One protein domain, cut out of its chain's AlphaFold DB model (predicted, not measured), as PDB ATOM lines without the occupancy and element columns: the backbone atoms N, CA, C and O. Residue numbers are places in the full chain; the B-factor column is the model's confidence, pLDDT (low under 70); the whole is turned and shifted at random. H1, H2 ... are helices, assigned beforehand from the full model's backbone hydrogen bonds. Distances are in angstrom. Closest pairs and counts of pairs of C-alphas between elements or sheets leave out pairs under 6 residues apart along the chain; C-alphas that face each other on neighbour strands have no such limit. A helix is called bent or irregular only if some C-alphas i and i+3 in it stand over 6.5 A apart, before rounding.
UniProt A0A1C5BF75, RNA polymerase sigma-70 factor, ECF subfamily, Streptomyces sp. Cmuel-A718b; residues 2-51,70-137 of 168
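Overview. This is residues 2 to 51 and 70 to 137 of the 168 residues of the protein "RNA polymerase sigma-70 factor, ECF subfamily" of Streptomyces sp. Cmuel-A718b (UniProt A0A1C5BF75). A loose chain of helices: two long ones, H2 and H6, are bridged by the short H4 and H5, with H1 folded against the first part of H2 and H3 meeting H6 near one end of H3, at residues 80 to 81. Residues 36 to 51, mostly of H2, stick out as an arm, and residues 70 to 75 of H3 stick out too. The printed part has 118 residues, with six named helices, H1 to H6 in order, and no named strand, so the class is all helix. The radius of gyration of the C-alphas is 16.7 A, and the spans are 53 by 44 by 28 A.

Along the chain. Find C-alpha 22 at (-17.192, 49.963, -3.058); from there H2 runs 38.5 A to residue 48. Before it, H1 holds residues 2 to 16, 22.4 A long and irregular, with C-alphas 10 and 13 lying 7.8 A apart. After the cut come H3, residues 70 to 83, 19.9 A; H4, residues 86 to 97, 15.1 A; and H5, residues 102 to 109, 10.5 A. H6, residues 113 to 135, runs 32.6 A to C-alpha 135 at (-17.516, 11.206, 0.150).

Arrangement. Begin at H2, whose residues 22 to 33 alone touch H1 in a helical hairpin, closest at C-alphas 4 and 30, 5.3 A, a steep tilt of 44 degrees, opposite ways. Its residues 24 to 31 alone touch H5, closest at C-alphas 28 and 108, 4.0 A. H5 touches H4 at C-alphas 105 and 94, 6.1 A, their closest. Residues 87 to 92 of H4 alone touch H6, about perpendicular at 88 degrees, closest at C-alphas 88 and 119, 5.1 A. Residues 80 to 81 of H3 alone touch H6, closest at C-alphas 80 and 127, 6.2 A. H2 and H6 are apart. In H2, H3, H5 and H6 every O i to N i+4 pair is within hydrogen-bond range; H1 has 7 of 11 and H4 7 of 8.

Size, cuts and confidence. Look for the farthest C-alphas at Gly 17 and Ala 137, 52.8 A apart. Residues 52 to 69 are not printed, and C-alphas 51 and 70 are 39.6 A apart across the cut. The links printed whole are tight. Confidence is under 70 at residues 14 to 20, 70 to 73 and 134 to 137.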
ATOM      1  N   SER A   2     -21.636  42.662 -18.347       73.31
ATOM      2  CA  SER A   2     -21.895  44.051 -18.795       73.31
ATOM      3  C   SER A   2     -23.030  44.783 -18.059       73.31
ATOM      4  O   SER A   2     -22.849  45.922 -17.641       73.31
ATOM      5  N   LEU A   3     -24.171  44.123 -17.820       75.75
ATOM      6  CA  LEU A   3     -25.325  44.729 -17.136       75.75
ATOM      7  C   LEU A   3     -25.016  45.189 -15.699       75.75
ATOM      8  O   LEU A   3     -25.496  46.232 -15.269       75.75
ATOM      9  N   THR A   4     -24.179  44.446 -14.970       73.88
ATOM     10  CA  THR A   4     -23.767  44.812 -13.607       73.88
ATOM     11  C   THR A   4     -22.977  46.118 -13.592       73.88
ATOM     12  O   THR A   4     -23.241  46.985 -12.766       73.88
ATOM     13  N   PHE A   5     -22.029  46.273 -14.521       75.00
ATOM     14  CA  PHE A   5     -21.209  47.480 -14.626       75.00
ATOM     15  C   PHE A   5     -22.020  48.693 -15.099       75.00
ATOM     16  O   PHE A   5     -21.803  49.791 -14.597       75.00
ATOM     17  N   LEU A   6     -22.990  48.503 -16.002       78.56
ATOM     18  CA  LEU A   6     -23.896  49.574 -16.435       78.56
ATOM     19  C   LEU A   6     -24.783  50.085 -15.293       78.56
ATOM     20  O   LEU A   6     -24.912  51.296 -15.109       78.56
ATOM     21  N   GLU A   7     -25.356  49.180 -14.494       73.44
ATOM     22  CA  GLU A   7     -26.157  49.570 -13.327       73.44
ATOM     23  C   GLU A   7     -25.307  50.224 -12.234       73.44
ATOM     24  O   GLU A   7     -25.715  51.224 -11.641       73.44
ATOM     25  N   ALA A   8     -24.081  49.741 -12.022       75.19
ATOM     26  CA  ALA A   8     -23.120  50.416 -11.156       75.19
ATOM     27  C   ALA A   8     -22.805  51.836 -11.647       75.19
ATOM     28  O   ALA A   8     -22.862  52.785 -10.870       75.19
ATOM     29  N   TRP A   9     -22.549  52.021 -12.943       79.50
ATOM     30  CA  TRP A   9     -22.273  53.342 -13.506       79.50
ATOM     31  C   TRP A   9     -23.455  54.311 -13.369       79.50
ATOM     32  O   TRP A   9     -23.250  55.503 -13.125       79.50
ATOM     33  N   ARG A  10     -24.693  53.812 -13.480       78.50
ATOM     34  CA  ARG A  10     -25.917  54.595 -13.229       78.50
ATOM     35  C   ARG A  10     -26.068  55.019 -11.773       78.50
ATOM     36  O   ARG A  10     -26.519  56.126 -11.515       78.50
ATOM     37  N   LEU A  11     -25.698  54.155 -10.831       73.25
ATOM     38  CA  LEU A  11     -25.867  54.402  -9.397       73.25
ATOM     39  C   LEU A  11     -24.663  55.104  -8.749       73.25
ATOM     40  O   LEU A  11     -24.678  55.324  -7.537       73.25
ATOM     41  N   ARG A  12     -23.639  55.472  -9.529       77.50
ATOM     42  CA  ARG A  12     -22.355  56.006  -9.042       77.50
ATOM     43  C   ARG A  12     -22.471  57.220  -8.119       77.50
ATOM     44  O   ARG A  12     -21.619  57.394  -7.258       77.50
ATOM     45  N   ASP A  13     -23.519  58.031  -8.250       74.62
ATOM     46  CA  ASP A  13     -23.700  59.212  -7.397       74.62
ATOM     47  C   ASP A  13     -23.963  58.826  -5.930       74.62
ATOM     48  O   ASP A  13     -23.546  59.542  -5.024       74.62
ATOM     49  N   LYS A  14     -24.517  57.629  -5.673       66.62
ATOM     50  CA  LYS A  14     -24.672  57.069  -4.316       66.62
ATOM     51  C   LYS A  14     -23.345  56.671  -3.671       66.62
ATOM     52  O   LYS A  14     -23.246  56.585  -2.450       66.62
ATOM     53  N   LEU A  15     -22.306  56.457  -4.481       64.88
ATOM     54  CA  LEU A  15     -20.964  56.142  -3.996       64.88
ATOM     55  C   LEU A  15     -20.342  57.319  -3.232       64.88
ATOM     56  O   LEU A  15     -19.483  57.107  -2.385       64.88
ATOM     57  N   ARG A  16     -20.771  58.554  -3.527       63.12
ATOM     58  CA  ARG A  16     -20.150  59.785  -3.017       63.12
ATOM     59  C   ARG A  16     -20.510  60.132  -1.569       63.12
ATOM     60  O   ARG A  16     -19.887  61.035  -1.027       63.12
ATOM     61  N   GLY A  17     -21.470  59.441  -0.944       58.12
ATOM     62  CA  GLY A  17     -21.938  59.813   0.401       58.12
ATOM     63  C   GLY A  17     -22.267  58.674   1.369       58.12
ATOM     64  O   GLY A  17     -22.199  58.894   2.572       58.12
ATOM     65  N   GLU A  18     -22.603  57.467   0.897       62.38
ATOM     66  CA  GLU A  18     -23.268  56.467   1.762       62.38
ATOM     67  C   GLU A  18     -22.550  55.113   1.865       62.38
ATOM     68  O   GLU A  18     -22.873  54.300   2.731       62.38
ATOM     69  N   VAL A  19     -21.568  54.842   1.002       63.19
ATOM     70  CA  VAL A  19     -21.024  53.490   0.830       63.19
ATOM     71  C   VAL A  19     -19.733  53.299   1.624       63.19
ATOM     72  O   VAL A  19     -18.693  53.857   1.284       63.19
ATOM     73  N   ARG A  20     -19.762  52.419   2.633       67.62
ATOM     74  CA  ARG A  20     -18.563  52.044   3.413       67.62
ATOM     75  C   ARG A  20     -17.564  51.183   2.638       67.62
ATOM     76  O   ARG A  20     -16.388  51.147   2.984       67.62
ATOM     77  N   SER A  21     -18.017  50.458   1.613       80.56
ATOM     78  CA  SER A  21     -17.157  49.620   0.772       80.56
ATOM     79  C   SER A  21     -17.677  49.529  -0.661       80.56
ATOM     80  O   SER A  21     -18.734  48.952  -0.918       80.56
ATOM     81  N   VAL A  22     -16.888  50.032  -1.616       79.62
ATOM     82  CA  VAL A  22     -17.192  49.963  -3.058       79.62
ATOM     83  C   VAL A  22     -17.374  48.513  -3.520       79.62
ATOM     84  O   VAL A  22     -18.287  48.216  -4.288       79.62
ATOM     85  N   ARG A  23     -16.553  47.584  -3.006       79.81
ATOM     86  CA  ARG A  23     -16.658  46.144  -3.302       79.81
ATOM     87  C   ARG A  23     -18.004  45.581  -2.851       79.81
ATOM     88  O   ARG A  23     -18.651  44.869  -3.615       79.81
ATOM     89  N   ALA A  24     -18.434  45.911  -1.633       74.25
ATOM     90  CA  ALA A  24     -19.715  45.457  -1.101       74.25
ATOM     91  C   ALA A  24     -20.895  46.010  -1.903       74.25
ATOM     92  O   ALA A  24     -21.820  45.274  -2.243       74.25
ATOM     93  N   TRP A  25     -20.818  47.284  -2.275       80.69
ATOM     94  CA  TRP A  25     -21.826  47.946  -3.087       80.69
ATOM     95  C   TRP A  25     -21.944  47.347  -4.492       80.69
ATOM     96  O   TRP A  25     -23.044  46.980  -4.908       80.69
ATOM     97  N   LEU A  26     -20.823  47.132  -5.189       82.69
ATOM     98  CA  LEU A  26     -20.811  46.469  -6.497       82.69
ATOM     99  C   LEU A  26     -21.362  45.042  -6.426       82.69
ATOM    100  O   LEU A  26     -22.148  44.640  -7.284       82.69
ATOM    101  N   LEU A  27     -20.994  44.275  -5.398       80.44
ATOM    102  CA  LEU A  27     -21.516  42.922  -5.202       80.44
ATOM    103  C   LEU A  27     -23.008  42.914  -4.840       80.44
ATOM    104  O   LEU A  27     -23.735  42.011  -5.262       80.44
ATOM    105  N   GLY A  28     -23.492  43.932  -4.128       79.94
ATOM    106  CA  GLY A  28     -24.919  44.162  -3.910       79.94
ATOM    107  C   GLY A  28     -25.659  44.413  -5.226       79.94
ATOM    108  O   GLY A  28     -26.667  43.758  -5.506       79.94
ATOM    109  N   ILE A  29     -25.118  45.279  -6.090       78.12
ATOM    110  CA  ILE A  29     -25.662  45.532  -7.434       78.12
ATOM    111  C   ILE A  29     -25.665  44.247  -8.262       78.12
ATOM    112  O   ILE A  29     -26.701  43.882  -8.814       78.12
ATOM    113  N   ALA A  30     -24.555  43.507  -8.287       80.00
ATOM    114  CA  ALA A  30     -24.456  42.229  -8.986       80.00
ATOM    115  C   ALA A  30     -25.518  41.230  -8.505       80.00
ATOM    116  O   ALA A  30     -26.195  40.593  -9.317       80.00
ATOM    117  N   THR A  31     -25.715  41.133  -7.189       78.81
ATOM    118  CA  THR A  31     -26.722  40.250  -6.590       78.81
ATOM    119  C   THR A  31     -28.137  40.670  -6.986       78.81
ATOM    120  O   THR A  31     -28.960  39.823  -7.342       78.81
ATOM    121  N   ASN A  32     -28.433  41.970  -6.983       76.44
ATOM    122  CA  ASN A  32     -29.737  42.494  -7.383       76.44
ATOM    123  C   ASN A  32     -30.015  42.290  -8.876       76.44
ATOM    124  O   ASN A  32     -31.101  41.831  -9.234       76.44
ATOM    125  N   VAL A  33     -29.025  42.528  -9.738       77.38
ATOM    126  CA  VAL A  33     -29.107  42.225 -11.171       77.38
ATOM    127  C   VAL A  33     -29.404  40.738 -11.371       77.38
ATOM    128  O   VAL A  33     -30.368  40.394 -12.050       77.38
ATOM    129  N   MET A  34     -28.676  39.848 -10.692       78.81
ATOM    130  CA  MET A  34     -28.896  38.399 -10.760       78.81
ATOM    131  C   MET A  34     -30.268  37.965 -10.198       78.81
ATOM    132  O   MET A  34     -30.865  36.978 -10.639       78.81
ATOM    133  N   ARG A  35     -30.819  38.686  -9.214       78.12
ATOM    134  CA  ARG A  35     -32.206  38.507  -8.737       78.12
ATOM    135  C   ARG A  35     -33.226  38.872  -9.783       78.12
ATOM    136  O   ARG A  35     -34.141  38.079 -10.018       78.12
ATOM    137  N   ASN A  36     -33.048  40.016 -10.413       72.75
ATOM    138  CA  ASN A  36     -33.987  40.529 -11.389       72.75
ATOM    139  C   ASN A  36     -33.976  39.690 -12.670       72.75
ATOM    140  O   ASN A  36     -35.049  39.291 -13.121       72.75
ATOM    141  N   THR A  37     -32.803  39.306 -13.181       74.88
ATOM    142  CA  THR A  37     -32.690  38.433 -14.360       74.88
ATOM    143  C   THR A  37     -33.302  37.057 -14.108       74.88
ATOM    144  O   THR A  37     -34.116  36.596 -14.904       74.88
ATOM    145  N   ALA A  38     -33.021  36.427 -12.962       76.94
ATOM    146  CA  ALA A  38     -33.611  35.133 -12.617       76.94
ATOM    147  C   ALA A  38     -35.142  35.204 -12.446       76.94
ATOM    148  O   ALA A  38     -35.856  34.282 -12.842       76.94
ATOM    149  N   ARG A  39     -35.668  36.294 -11.866       77.69
ATOM    150  CA  ARG A  39     -37.120  36.523 -11.760       77.69
ATOM    151  C   ARG A  39     -37.752  36.729 -13.137       77.69
ATOM    152  O   ARG A  39     -38.805  36.155 -13.392       77.69
ATOM    153  N   ALA A  40     -37.116  37.506 -14.013       76.12
ATOM    154  CA  ALA A  40     -37.575  37.725 -15.381       76.12
ATOM    155  C   ALA A  40     -37.586  36.419 -16.190       76.12
ATOM    156  O   ALA A  40     -38.616  36.083 -16.762       76.12
ATOM    157  N   ALA A  41     -36.508  35.632 -16.135       79.88
ATOM    158  CA  ALA A  41     -36.417  34.332 -16.797       79.88
ATOM    159  C   ALA A  41     -37.462  33.329 -16.280       79.88
ATOM    160  O   ALA A  41     -38.012  32.548 -17.052       79.88
ATOM    161  N   ARG A  42     -37.768  33.345 -14.974       79.75
ATOM    162  CA  ARG A  42     -38.841  32.510 -14.414       79.75
ATOM    163  C   ARG A  42     -40.212  32.921 -14.954       79.75
ATOM    164  O   ARG A  42     -40.910  32.062 -15.471       79.75
ATOM    165  N   ARG A  43     -40.551  34.214 -14.910       83.31
ATOM    166  CA  ARG A  43     -41.820  34.728 -15.464       83.31
ATOM    167  C   ARG A  43     -41.948  34.452 -16.961       83.31
ATOM    168  O   ARG A  43     -43.023  34.103 -17.423       83.31
ATOM    169  N   HIS A  44     -40.853  34.586 -17.707       78.12
ATOM    170  CA  HIS A  44     -40.828  34.265 -19.129       78.12
ATOM    171  C   HIS A  44     -41.088  32.772 -19.367       78.12
ATOM    172  O   HIS A  44     -41.954  32.443 -20.163       78.12
ATOM    173  N   ARG A  45     -40.436  31.869 -18.619       80.81
ATOM    174  CA  ARG A  45     -40.738  30.426 -18.686       80.81
ATOM    175  C   ARG A  45     -42.185  30.101 -18.317       80.81
ATOM    176  O   ARG A  45     -42.806  29.327 -19.025       80.81
ATOM    177  N   GLU A  46     -42.721  30.709 -17.258       82.44
ATOM    178  CA  GLU A  46     -44.128  30.554 -16.844       82.44
ATOM    179  C   GLU A  46     -45.114  31.066 -17.912       82.44
ATOM    180  O   GLU A  46     -46.221  30.546 -18.031       82.44
ATOM    181  N   ALA A  47     -44.735  32.089 -18.684       78.75
ATOM    182  CA  ALA A  47     -45.521  32.576 -19.813       78.75
ATOM    183  C   ALA A  47     -45.408  31.636 -21.023       78.75
ATOM    184  O   ALA A  47     -46.424  31.280 -21.607       78.75
ATOM    185  N   MET A  48     -44.196  31.184 -21.356       78.88
ATOM    186  CA  MET A  48     -43.929  30.274 -22.476       78.88
ATOM    187  C   MET A  48     -44.524  28.880 -22.265       78.88
ATOM    188  O   MET A  48     -44.977  28.272 -23.222       78.88
ATOM    189  N   SER A  49     -44.610  28.391 -21.024       77.62
ATOM    190  CA  SER A  49     -45.278  27.120 -20.713       77.62
ATOM    191  C   SER A  49     -46.791  27.149 -20.950       77.62
ATOM    192  O   SER A  49     -47.444  26.119 -20.823       77.62
ATOM    193  N   ARG A  50     -47.369  28.326 -21.231       78.44
ATOM    194  CA  ARG A  50     -48.776  28.484 -21.630       78.44
ATOM    195  C   ARG A  50     -48.964  28.444 -23.150       78.44
ATOM    196  O   ARG A  50     -50.104  28.434 -23.598       78.44
ATOM    197  N   LEU A  51     -47.878  28.454 -23.927       73.00
ATOM    198  CA  LEU A  51     -47.905  28.275 -25.377       73.00
ATOM    199  C   LEU A  51     -47.640  26.801 -25.743       73.00
ATOM    200  O   LEU A  51     -46.997  26.090 -24.965       73.00
ATOM    201  N   ASP A  70     -11.487  17.223 -12.720       63.50
ATOM    202  CA  ASP A  70     -11.754  18.610 -12.326       63.50
ATOM    203  C   ASP A  70     -13.157  19.055 -12.749       63.50
ATOM    204  O   ASP A  70     -13.844  19.734 -11.988       63.50
ATOM    205  N   VAL A  71     -13.632  18.604 -13.915       68.38
ATOM    206  CA  VAL A  71     -15.012  18.827 -14.370       68.38
ATOM    207  C   VAL A  71     -16.016  18.138 -13.445       68.38
ATOM    208  O   VAL A  71     -17.027  18.744 -13.097       68.38
ATOM    209  N   GLN A  72     -15.741  16.913 -12.991       69.50
ATOM    210  CA  GLN A  72     -16.596  16.197 -12.040       69.50
ATOM    211  C   GLN A  72     -16.631  16.889 -10.677       69.50
ATOM    212  O   GLN A  72     -17.720  17.127 -10.157       69.50
ATOM    213  N   ARG A  73     -15.479  17.305 -10.127       68.88
ATOM    214  CA  ARG A  73     -15.444  18.077  -8.870       68.88
ATOM    215  C   ARG A  73     -16.158  19.421  -9.003       68.88
ATOM    216  O   ARG A  73     -16.877  19.832  -8.094       68.88
ATOM    217  N   LEU A  74     -16.004  20.103 -10.137       72.38
ATOM    218  CA  LEU A  74     -16.707  21.354 -10.416       72.38
ATOM    219  C   LEU A  74     -18.222  21.135 -10.548       72.38
ATOM    220  O   LEU A  74     -19.007  21.933 -10.030       72.38
ATOM    221  N   ALA A  75     -18.648  20.053 -11.199       74.62
ATOM    222  CA  ALA A  75     -20.052  19.673 -11.324       74.62
ATOM    223  C   ALA A  75     -20.663  19.313  -9.961       74.62
ATOM    224  O   ALA A  75     -21.747  19.804  -9.636       74.62
ATOM    225  N   ALA A  76     -19.943  18.550  -9.137       75.62
ATOM    226  CA  ALA A  76     -20.299  18.220  -7.760       75.62
ATOM    227  C   ALA A  76     -20.463  19.481  -6.900       75.62
ATOM    228  O   ALA A  76     -21.531  19.724  -6.333       75.62
ATOM    229  N   ALA A  77     -19.468  20.374  -6.908       76.50
ATOM    230  CA  ALA A  77     -19.533  21.654  -6.204       76.50
ATOM    231  C   ALA A  77     -20.713  22.518  -6.687       76.50
ATOM    232  O   ALA A  77     -21.429  23.128  -5.886       76.50
ATOM    233  N   THR A  78     -20.965  22.532  -7.997       80.00
ATOM    234  CA  THR A  78     -22.099  23.252  -8.588       80.00
ATOM    235  C   THR A  78     -23.429  22.667  -8.123       80.00
ATOM    236  O   THR A  78     -24.319  23.421  -7.723       80.00
ATOM    237  N   LYS A  79     -23.568  21.339  -8.110       80.88
ATOM    238  CA  LYS A  79     -24.755  20.623  -7.625       80.88
ATOM    239  C   LYS A  79     -24.984  20.858  -6.130       80.88
ATOM    240  O   LYS A  79     -26.107  21.154  -5.720       80.88
ATOM    241  N   ALA A  80     -23.924  20.835  -5.326       81.31
ATOM    242  CA  ALA A  80     -23.996  21.111  -3.896       81.31
ATOM    243  C   ALA A  80     -24.482  22.544  -3.622       81.31
ATOM    244  O   ALA A  80     -25.410  22.766  -2.837       81.31
ATOM    245  N   LEU A  81     -23.938  23.528  -4.347       82.31
ATOM    246  CA  LEU A  81     -24.430  24.904  -4.298       82.31
ATOM    247  C   LEU A  81     -25.881  25.000  -4.782       82.31
ATOM    248  O   LEU A  81     -26.657  25.761  -4.201       82.31
ATOM    249  N   GLN A  82     -26.274  24.230  -5.802       84.81
ATOM    250  CA  GLN A  82     -27.654  24.155  -6.283       84.81
ATOM    251  C   GLN A  82     -28.642  23.638  -5.230       84.81
ATOM    252  O   GLN A  82     -29.766  24.146  -5.191       84.81
ATOM    253  N   GLY A  83     -28.210  22.748  -4.334       85.56
ATOM    254  CA  GLY A  83     -28.996  22.266  -3.193       85.56
ATOM    255  C   GLY A  83     -29.286  23.327  -2.122       85.56
ATOM    256  O   GLY A  83     -30.216  23.181  -1.324       85.56
ATOM    257  N   LEU A  84     -28.544  24.439  -2.103       88.62
ATOM    258  CA  LEU A  84     -28.828  25.550  -1.197       88.62
ATOM    259  C   LEU A  84     -30.025  26.369  -1.666       88.62
ATOM    260  O   LEU A  84     -30.150  26.707  -2.852       88.62
ATOM    261  N   ARG A  85     -30.839  26.831  -0.705       91.38
ATOM    262  CA  ARG A  85     -31.834  27.867  -0.998       91.38
ATOM    263  C   ARG A  85     -31.099  29.089  -1.530       91.38
ATOM    264  O   ARG A  85     -30.024  29.442  -1.048       91.38
ATOM    265  N   ARG A  86     -31.708  29.785  -2.486       87.31
ATOM    266  CA  ARG A  86     -31.120  30.977  -3.111       87.31
ATOM    267  C   ARG A  86     -30.545  31.969  -2.089       87.31
ATOM    268  O   ARG A  86     -29.423  32.431  -2.244       87.31
ATOM    269  N   SER A  87     -31.299  32.255  -1.031       88.88
ATOM    270  CA  SER A  87     -30.910  33.196   0.025       88.88
ATOM    271  C   SER A  87     -29.728  32.731   0.882       88.88
ATOM    272  O   SER A  87     -29.019  33.567   1.435       88.88
ATOM    273  N   GLU A  88     -29.517  31.421   1.014       92.25
ATOM    274  CA  GLU A  88     -28.361  30.824   1.695       92.25
ATOM    275  C   GLU A  88     -27.126  30.896   0.791       92.25
ATOM    276  O   GLU A  88     -26.055  31.302   1.235       92.25
ATOM    277  N   ARG A  89     -27.305  30.585  -0.498       93.00
ATOM    278  CA  ARG A  89     -26.251  30.629  -1.517       93.00
ATOM    279  C   ARG A  89     -25.698  32.034  -1.730       93.00
ATOM    280  O   ARG A  89     -24.489  32.198  -1.788       93.00
ATOM    281  N   GLU A  90     -26.565  33.042  -1.809       90.31
ATOM    282  CA  GLU A  90     -26.153  34.447  -1.952       90.31
ATOM    283  C   GLU A  90     -25.272  34.890  -0.775       90.31
ATOM    284  O   GLU A  90     -24.211  35.468  -0.982       90.31
ATOM    285  N   VAL A  91     -25.661  34.552   0.460       93.75
ATOM    286  CA  VAL A  91     -24.847  34.842   1.651       93.75
ATOM    287  C   VAL A  91     -23.513  34.097   1.606       93.75
ATOM    288  O   VAL A  91     -22.473  34.692   1.878       93.75
ATOM    289  N   PHE A  92     -23.531  32.810   1.255       92.56
ATOM    290  CA  PHE A  92     -22.320  31.999   1.167       92.56
ATOM    291  C   PHE A  92     -21.337  32.552   0.127       92.56
ATOM    292  O   PHE A  92     -20.160  32.709   0.433       92.56
ATOM    293  N   LEU A  93     -21.807  32.910  -1.070       89.69
ATOM    294  CA  LEU A  93     -20.960  33.462  -2.130       89.69
ATOM    295  C   LEU A  93     -20.383  34.831  -1.762       89.69
ATOM    296  O   LEU A  93     -19.223  35.105  -2.053       89.69
ATOM    297  N   LEU A  94     -21.149  35.696  -1.101       88.06
ATOM    298  CA  LEU A  94     -20.614  36.987  -0.676       88.06
ATOM    299  C   LEU A  94     -19.553  36.822   0.413       88.06
ATOM    300  O   LEU A  94     -18.484  37.412   0.315       88.06
ATOM    301  N   VAL A  95     -19.818  35.998   1.424       89.69
ATOM    302  CA  VAL A  95     -18.932  35.888   2.587       89.69
ATOM    303  C   VAL A  95     -17.740  34.971   2.338       89.69
ATOM    304  O   VAL A  95     -16.626  35.323   2.684       89.69
ATOM    305  N   VAL A  96     -17.963  33.779   1.787       87.12
ATOM    306  CA  VAL A  96     -16.922  32.743   1.671       87.12
ATOM    307  C   VAL A  96     -16.162  32.875   0.363       87.12
ATOM    308  O   VAL A  96     -14.943  32.792   0.358       87.12
ATOM    309  N   TRP A  97     -16.874  33.085  -0.746       84.25
ATOM    310  CA  TRP A  97     -16.233  33.174  -2.059       84.25
ATOM    311  C   TRP A  97     -15.678  34.571  -2.335       84.25
ATOM    312  O   TRP A  97     -14.592  34.729  -2.879       84.25
ATOM    313  N   SER A  98     -16.435  35.600  -1.956       81.56
ATOM    314  CA  SER A  98     -16.070  36.995  -2.205       81.56
ATOM    315  C   SER A  98     -15.424  37.663  -0.993       81.56
ATOM    316  O   SER A  98     -15.170  38.861  -1.073       81.56
ATOM    317  N   ASP A  99     -15.162  36.921   0.085       85.56
ATOM    318  CA  ASP A  99     -14.481  37.376   1.306       85.56
ATOM    319  C   ASP A  99     -15.051  38.676   1.909       85.56
ATOM    320  O   ASP A  99     -14.335  39.563   2.375       85.56
ATOM    321  N   LEU A 100     -16.377  38.852   1.855       88.62
ATOM    322  CA  LEU A 100     -17.029  39.983   2.515       88.62
ATOM    323  C   LEU A 100     -17.255  39.689   3.995       88.62
ATOM    324  O   LEU A 100     -17.865  38.687   4.373       88.62
ATOM    325  N   GLY A 101     -16.902  40.664   4.834       86.75
ATOM    326  CA  GLY A 101     -17.334  40.693   6.227       86.75
ATOM    327  C   GLY A 101     -18.864  40.713   6.360       86.75
ATOM    328  O   GLY A 101     -19.591  41.182   5.480       86.75
ATOM    329  N   TYR A 102     -19.382  40.234   7.494       91.94
ATOM    330  CA  TYR A 102     -20.828  40.024   7.672       91.94
ATOM    331  C   TYR A 102     -21.651  41.315   7.575       91.94
ATOM    332  O   TYR A 102     -22.763  41.282   7.053       91.94
ATOM    333  N   ALA A 103     -21.110  42.444   8.043       88.62
ATOM    334  CA  ALA A 103     -21.763  43.750   7.941       88.62
ATOM    335  C   ALA A 103     -21.885  44.223   6.482       88.62
ATOM    336  O   ALA A 103     -22.949  44.668   6.062       88.62
ATOM    337  N   ALA A 104     -20.833  44.037   5.684       78.62
ATOM    338  CA  ALA A 104     -20.835  44.374   4.263       78.62
ATOM    339  C   ALA A 104     -21.795  43.478   3.463       78.62
ATOM    340  O   ALA A 104     -22.534  43.957   2.608       78.62
ATOM    341  N   ALA A 105     -21.836  42.179   3.772       84.44
ATOM    342  CA  ALA A 105     -22.796  41.259   3.163       84.44
ATOM    343  C   ALA A 105     -24.250  41.581   3.562       84.44
ATOM    344  O   ALA A 105     -25.162  41.444   2.747       84.44
ATOM    345  N   ALA A 106     -24.475  42.021   4.803       86.69
ATOM    346  CA  ALA A 106     -25.775  42.479   5.287       86.69
ATOM    347  C   ALA A 106     -26.265  43.709   4.511       86.69
ATOM    348  O   ALA A 106     -27.394  43.708   4.023       86.69
ATOM    349  N   GLU A 107     -25.392  44.701   4.326       84.50
ATOM    350  CA  GLU A 107     -25.657  45.899   3.524       84.50
ATOM    351  C   GLU A 107     -25.956  45.538   2.062       84.50
ATOM    352  O   GLU A 107     -27.005  45.903   1.534       84.50
ATOM    353  N   ALA A 108     -25.101  44.719   1.440       82.69
ATOM    354  CA  ALA A 108     -25.250  44.291   0.048       82.69
ATOM    355  C   ALA A 108     -26.575  43.554  -0.226       82.69
ATOM    356  O   ALA A 108     -27.122  43.634  -1.327       82.69
ATOM    357  N   LEU A 109     -27.093  42.818   0.763       85.56
ATOM    358  CA  LEU A 109     -28.316  42.026   0.628       85.56
ATOM    359  C   LEU A 109     -29.569  42.709   1.190       85.56
ATOM    360  O   LEU A 109     -30.660  42.184   0.946       85.56
ATOM    361  N   GLY A 110     -29.430  43.815   1.928       85.00
ATOM    362  CA  GLY A 110     -30.520  44.472   2.654       85.00
ATOM    363  C   GLY A 110     -31.082  43.614   3.794       85.00
ATOM    364  O   GLY A 110     -32.296  43.466   3.916       85.00
ATOM    365  N   LEU A 111     -30.215  42.968   4.582       91.50
ATOM    366  CA  LEU A 111     -30.598  42.024   5.641       91.50
ATOM    367  C   LEU A 111     -29.974  42.401   6.992       91.50
ATOM    368  O   LEU A 111     -28.874  42.941   7.012       91.50
ATOM    369  N   PRO A 112     -30.574  42.013   8.132       96.31
ATOM    370  CA  PRO A 112     -29.895  42.082   9.425       96.31
ATOM    371  C   PRO A 112     -28.644  41.188   9.473       96.31
ATOM    372  O   PRO A 112     -28.655  40.057   8.975       96.31
ATOM    373  N   VAL A 113     -27.589  41.628  10.168       95.56
ATOM    374  CA  VAL A 113     -26.339  40.850  10.336       95.56
ATOM    375  C   VAL A 113     -26.600  39.478  10.980       95.56
ATOM    376  O   VAL A 113     -26.034  38.470  10.557       95.56
ATOM    377  N   GLY A 114     -27.527  39.393  11.942       95.88
ATOM    378  CA  GLY A 114     -27.949  38.112  12.530       95.88
ATOM    379  C   GLY A 114     -28.584  37.156  11.507       95.88
ATOM    380  O   GLY A 114     -28.365  35.940  11.546       95.88
ATOM    381  N   THR A 115     -29.308  37.688  10.517       97.00
ATOM    382  CA  THR A 115     -29.850  36.900   9.402       97.00
ATOM    383  C   THR A 115     -28.736  36.386   8.493       97.00
ATOM    384  O   THR A 115     -28.780  35.220   8.105       97.00
ATOM    385  N   VAL A 116     -27.718  37.202   8.199       95.25
ATOM    386  CA  VAL A 116     -26.524  36.763   7.455       95.25
ATOM    387  C   VAL A 116     -25.844  35.604   8.188       95.25
ATOM    388  O   VAL A 116     -25.645  34.545   7.598       95.25
ATOM    389  N   ARG A 117     -25.593  35.741   9.497       95.94
ATOM    390  CA  ARG A 117     -24.954  34.692  10.312       95.94
ATOM    391  C   ARG A 117     -25.754  33.387  10.315       95.94
ATOM    392  O   ARG A 117     -25.197  32.318  10.071       95.94
ATOM    393  N   SER A 118     -27.068  33.463  10.540       97.25
ATOM    394  CA  SER A 118     -27.928  32.271  10.573       97.25
ATOM    395  C   SER A 118     -28.091  31.605   9.201       97.25
ATOM    396  O   SER A 118     -28.223  30.384   9.127       97.25
ATOM    397  N   ARG A 119     -28.092  32.370   8.102       96.81
ATOM    398  CA  ARG A 119     -28.128  31.820   6.735       96.81
ATOM    399  C   ARG A 119     -26.798  31.187   6.352       96.81
ATOM    400  O   ARG A 119     -26.805  30.106   5.778       96.81
ATOM    401  N   LEU A 120     -25.681  31.811   6.721       96.31
ATOM    402  CA  LEU A 120     -24.350  31.256   6.498       96.31
ATOM    403  C   LEU A 120     -24.151  29.944   7.262       96.31
ATOM    404  O   LEU A 120     -23.646  28.983   6.691       96.31
ATOM    405  N   SER A 121     -24.581  29.886   8.526       96.50
ATOM    406  CA  SER A 121     -24.526  28.658   9.331       96.50
ATOM    407  C   SER A 121     -25.290  27.514   8.655       96.50
ATOM    408  O   SER A 121     -24.723  26.454   8.396       96.50
ATOM    409  N   ARG A 122     -26.542  27.769   8.250       95.19
ATOM    410  CA  ARG A 122     -27.373  26.795   7.524       95.19
ATOM    411  C   ARG A 122     -26.759  26.370   6.191       95.19
ATOM    412  O   ARG A 122     -26.789  25.187   5.866       95.19
ATOM    413  N   ALA A 123     -26.182  27.307   5.436       93.44
ATOM    414  CA  ALA A 123     -25.485  27.005   4.189       93.44
ATOM    415  C   ALA A 123     -24.310  26.046   4.427       93.44
ATOM    416  O   ALA A 123     -24.212  25.024   3.755       93.44
ATOM    417  N   ARG A 124     -23.458  26.331   5.424       94.25
ATOM    418  CA  ARG A 124     -22.310  25.480   5.777       94.25
ATOM    419  C   ARG A 124     -22.746  24.088   6.233       94.25
ATOM    420  O   ARG A 124     -22.148  23.114   5.800       94.25
ATOM    421  N   GLN A 125     -23.783  23.992   7.065       92.94
ATOM    422  CA  GLN A 125     -24.321  22.703   7.521       92.94
ATOM    423  C   GLN A 125     -24.828  21.851   6.352       92.94
ATOM    424  O   GLN A 125     -24.488  20.678   6.257       92.94
ATOM    425  N   LYS A 126     -25.596  22.444   5.431       90.38
ATOM    426  CA  LYS A 126     -26.111  21.733   4.253       90.38
ATOM    427  C   LYS A 126     -25.004  21.297   3.303       90.38
ATOM    428  O   LYS A 126     -25.017  20.158   2.861       90.38
ATOM    429  N   LEU A 127     -24.056  22.185   3.005       88.62
ATOM    430  CA  LEU A 127     -22.927  21.842   2.140       88.62
ATOM    431  C   LEU A 127     -22.066  20.742   2.756       88.62
ATOM    432  O   LEU A 127     -21.677  19.831   2.042       88.62
ATOM    433  N   ARG A 128     -21.823  20.784   4.072       87.62
ATOM    434  CA  ARG A 128     -21.107  19.712   4.770       87.62
ATOM    435  C   ARG A 128     -21.821  18.372   4.612       87.62
ATOM    436  O   ARG A 128     -21.179  17.419   4.202       87.62
ATOM    437  N   LYS A 129     -23.133  18.328   4.855       86.38
ATOM    438  CA  LYS A 129     -23.920  17.097   4.703       86.38
ATOM    439  C   LYS A 129     -23.847  16.539   3.277       86.38
ATOM    440  O   LYS A 129     -23.667  15.348   3.099       86.38
ATOM    441  N   LEU A 130     -23.952  17.409   2.270       80.56
ATOM    442  CA  LEU A 130     -23.866  17.004   0.861       80.56
ATOM    443  C   LEU A 130     -22.481  16.450   0.507       80.56
ATOM    444  O   LEU A 130     -22.388  15.468  -0.214       80.56
ATOM    445  N   VAL A 131     -21.420  17.055   1.043       77.62
ATOM    446  CA  VAL A 131     -20.044  16.579   0.858       77.62
ATOM    447  C   VAL A 131     -19.808  15.254   1.592       77.62
ATOM    448  O   VAL A 131     -19.148  14.381   1.048       77.62
ATOM    449  N   GLU A 132     -20.366  15.069   2.791       78.06
ATOM    450  CA  GLU A 132     -20.314  13.798   3.534       78.06
ATOM    451  C   GLU A 132     -21.075  12.675   2.813       78.06
ATOM    452  O   GLU A 132     -20.595  11.550   2.768       78.06
ATOM    453  N   GLU A 133     -22.231  12.971   2.213       76.06
ATOM    454  CA  GLU A 133     -22.996  12.021   1.390       76.06
ATOM    455  C   GLU A 133     -22.239  11.625   0.112       76.06
ATOM    456  O   GLU A 133     -22.309  10.475  -0.314       76.06
ATOM    457  N   GLU A 134     -21.501  12.559  -0.490       68.31
ATOM    458  CA  GLU A 134     -20.721  12.327  -1.712       68.31
ATOM    459  C   GLU A 134     -19.402  11.587  -1.425       68.31
ATOM    460  O   GLU A 134     -19.047  10.672  -2.161       68.31
ATOM    461  N   LEU A 135     -18.718  11.911  -0.320       60.50
ATOM    462  CA  LEU A 135     -17.516  11.206   0.150       60.50
ATOM    463  C   LEU A 135     -17.828   9.847   0.790       60.50
ATOM    464  O   LEU A 135     -16.995   8.953   0.741       60.50
ATOM    465  N   GLY A 136     -19.007   9.675   1.393       56.44
ATOM    466  CA  GLY A 136     -19.464   8.396   1.945       56.44
ATOM    467  C   GLY A 136     -19.970   7.408   0.889       56.44
ATOM    468  O   GLY A 136     -20.201   6.244   1.211       56.44
ATOM    469  N   ALA A 137     -20.149   7.860  -0.357       57.53
ATOM    470  CA  ALA A 137     -20.469   7.018  -1.509       57.53
ATOM    471  C   ALA A 137     -19.218   6.439  -2.202       57.53
ATOM    472  O   ALA A 137     -19.355   5.588  -3.081       57.53
TER     473      ALA A 137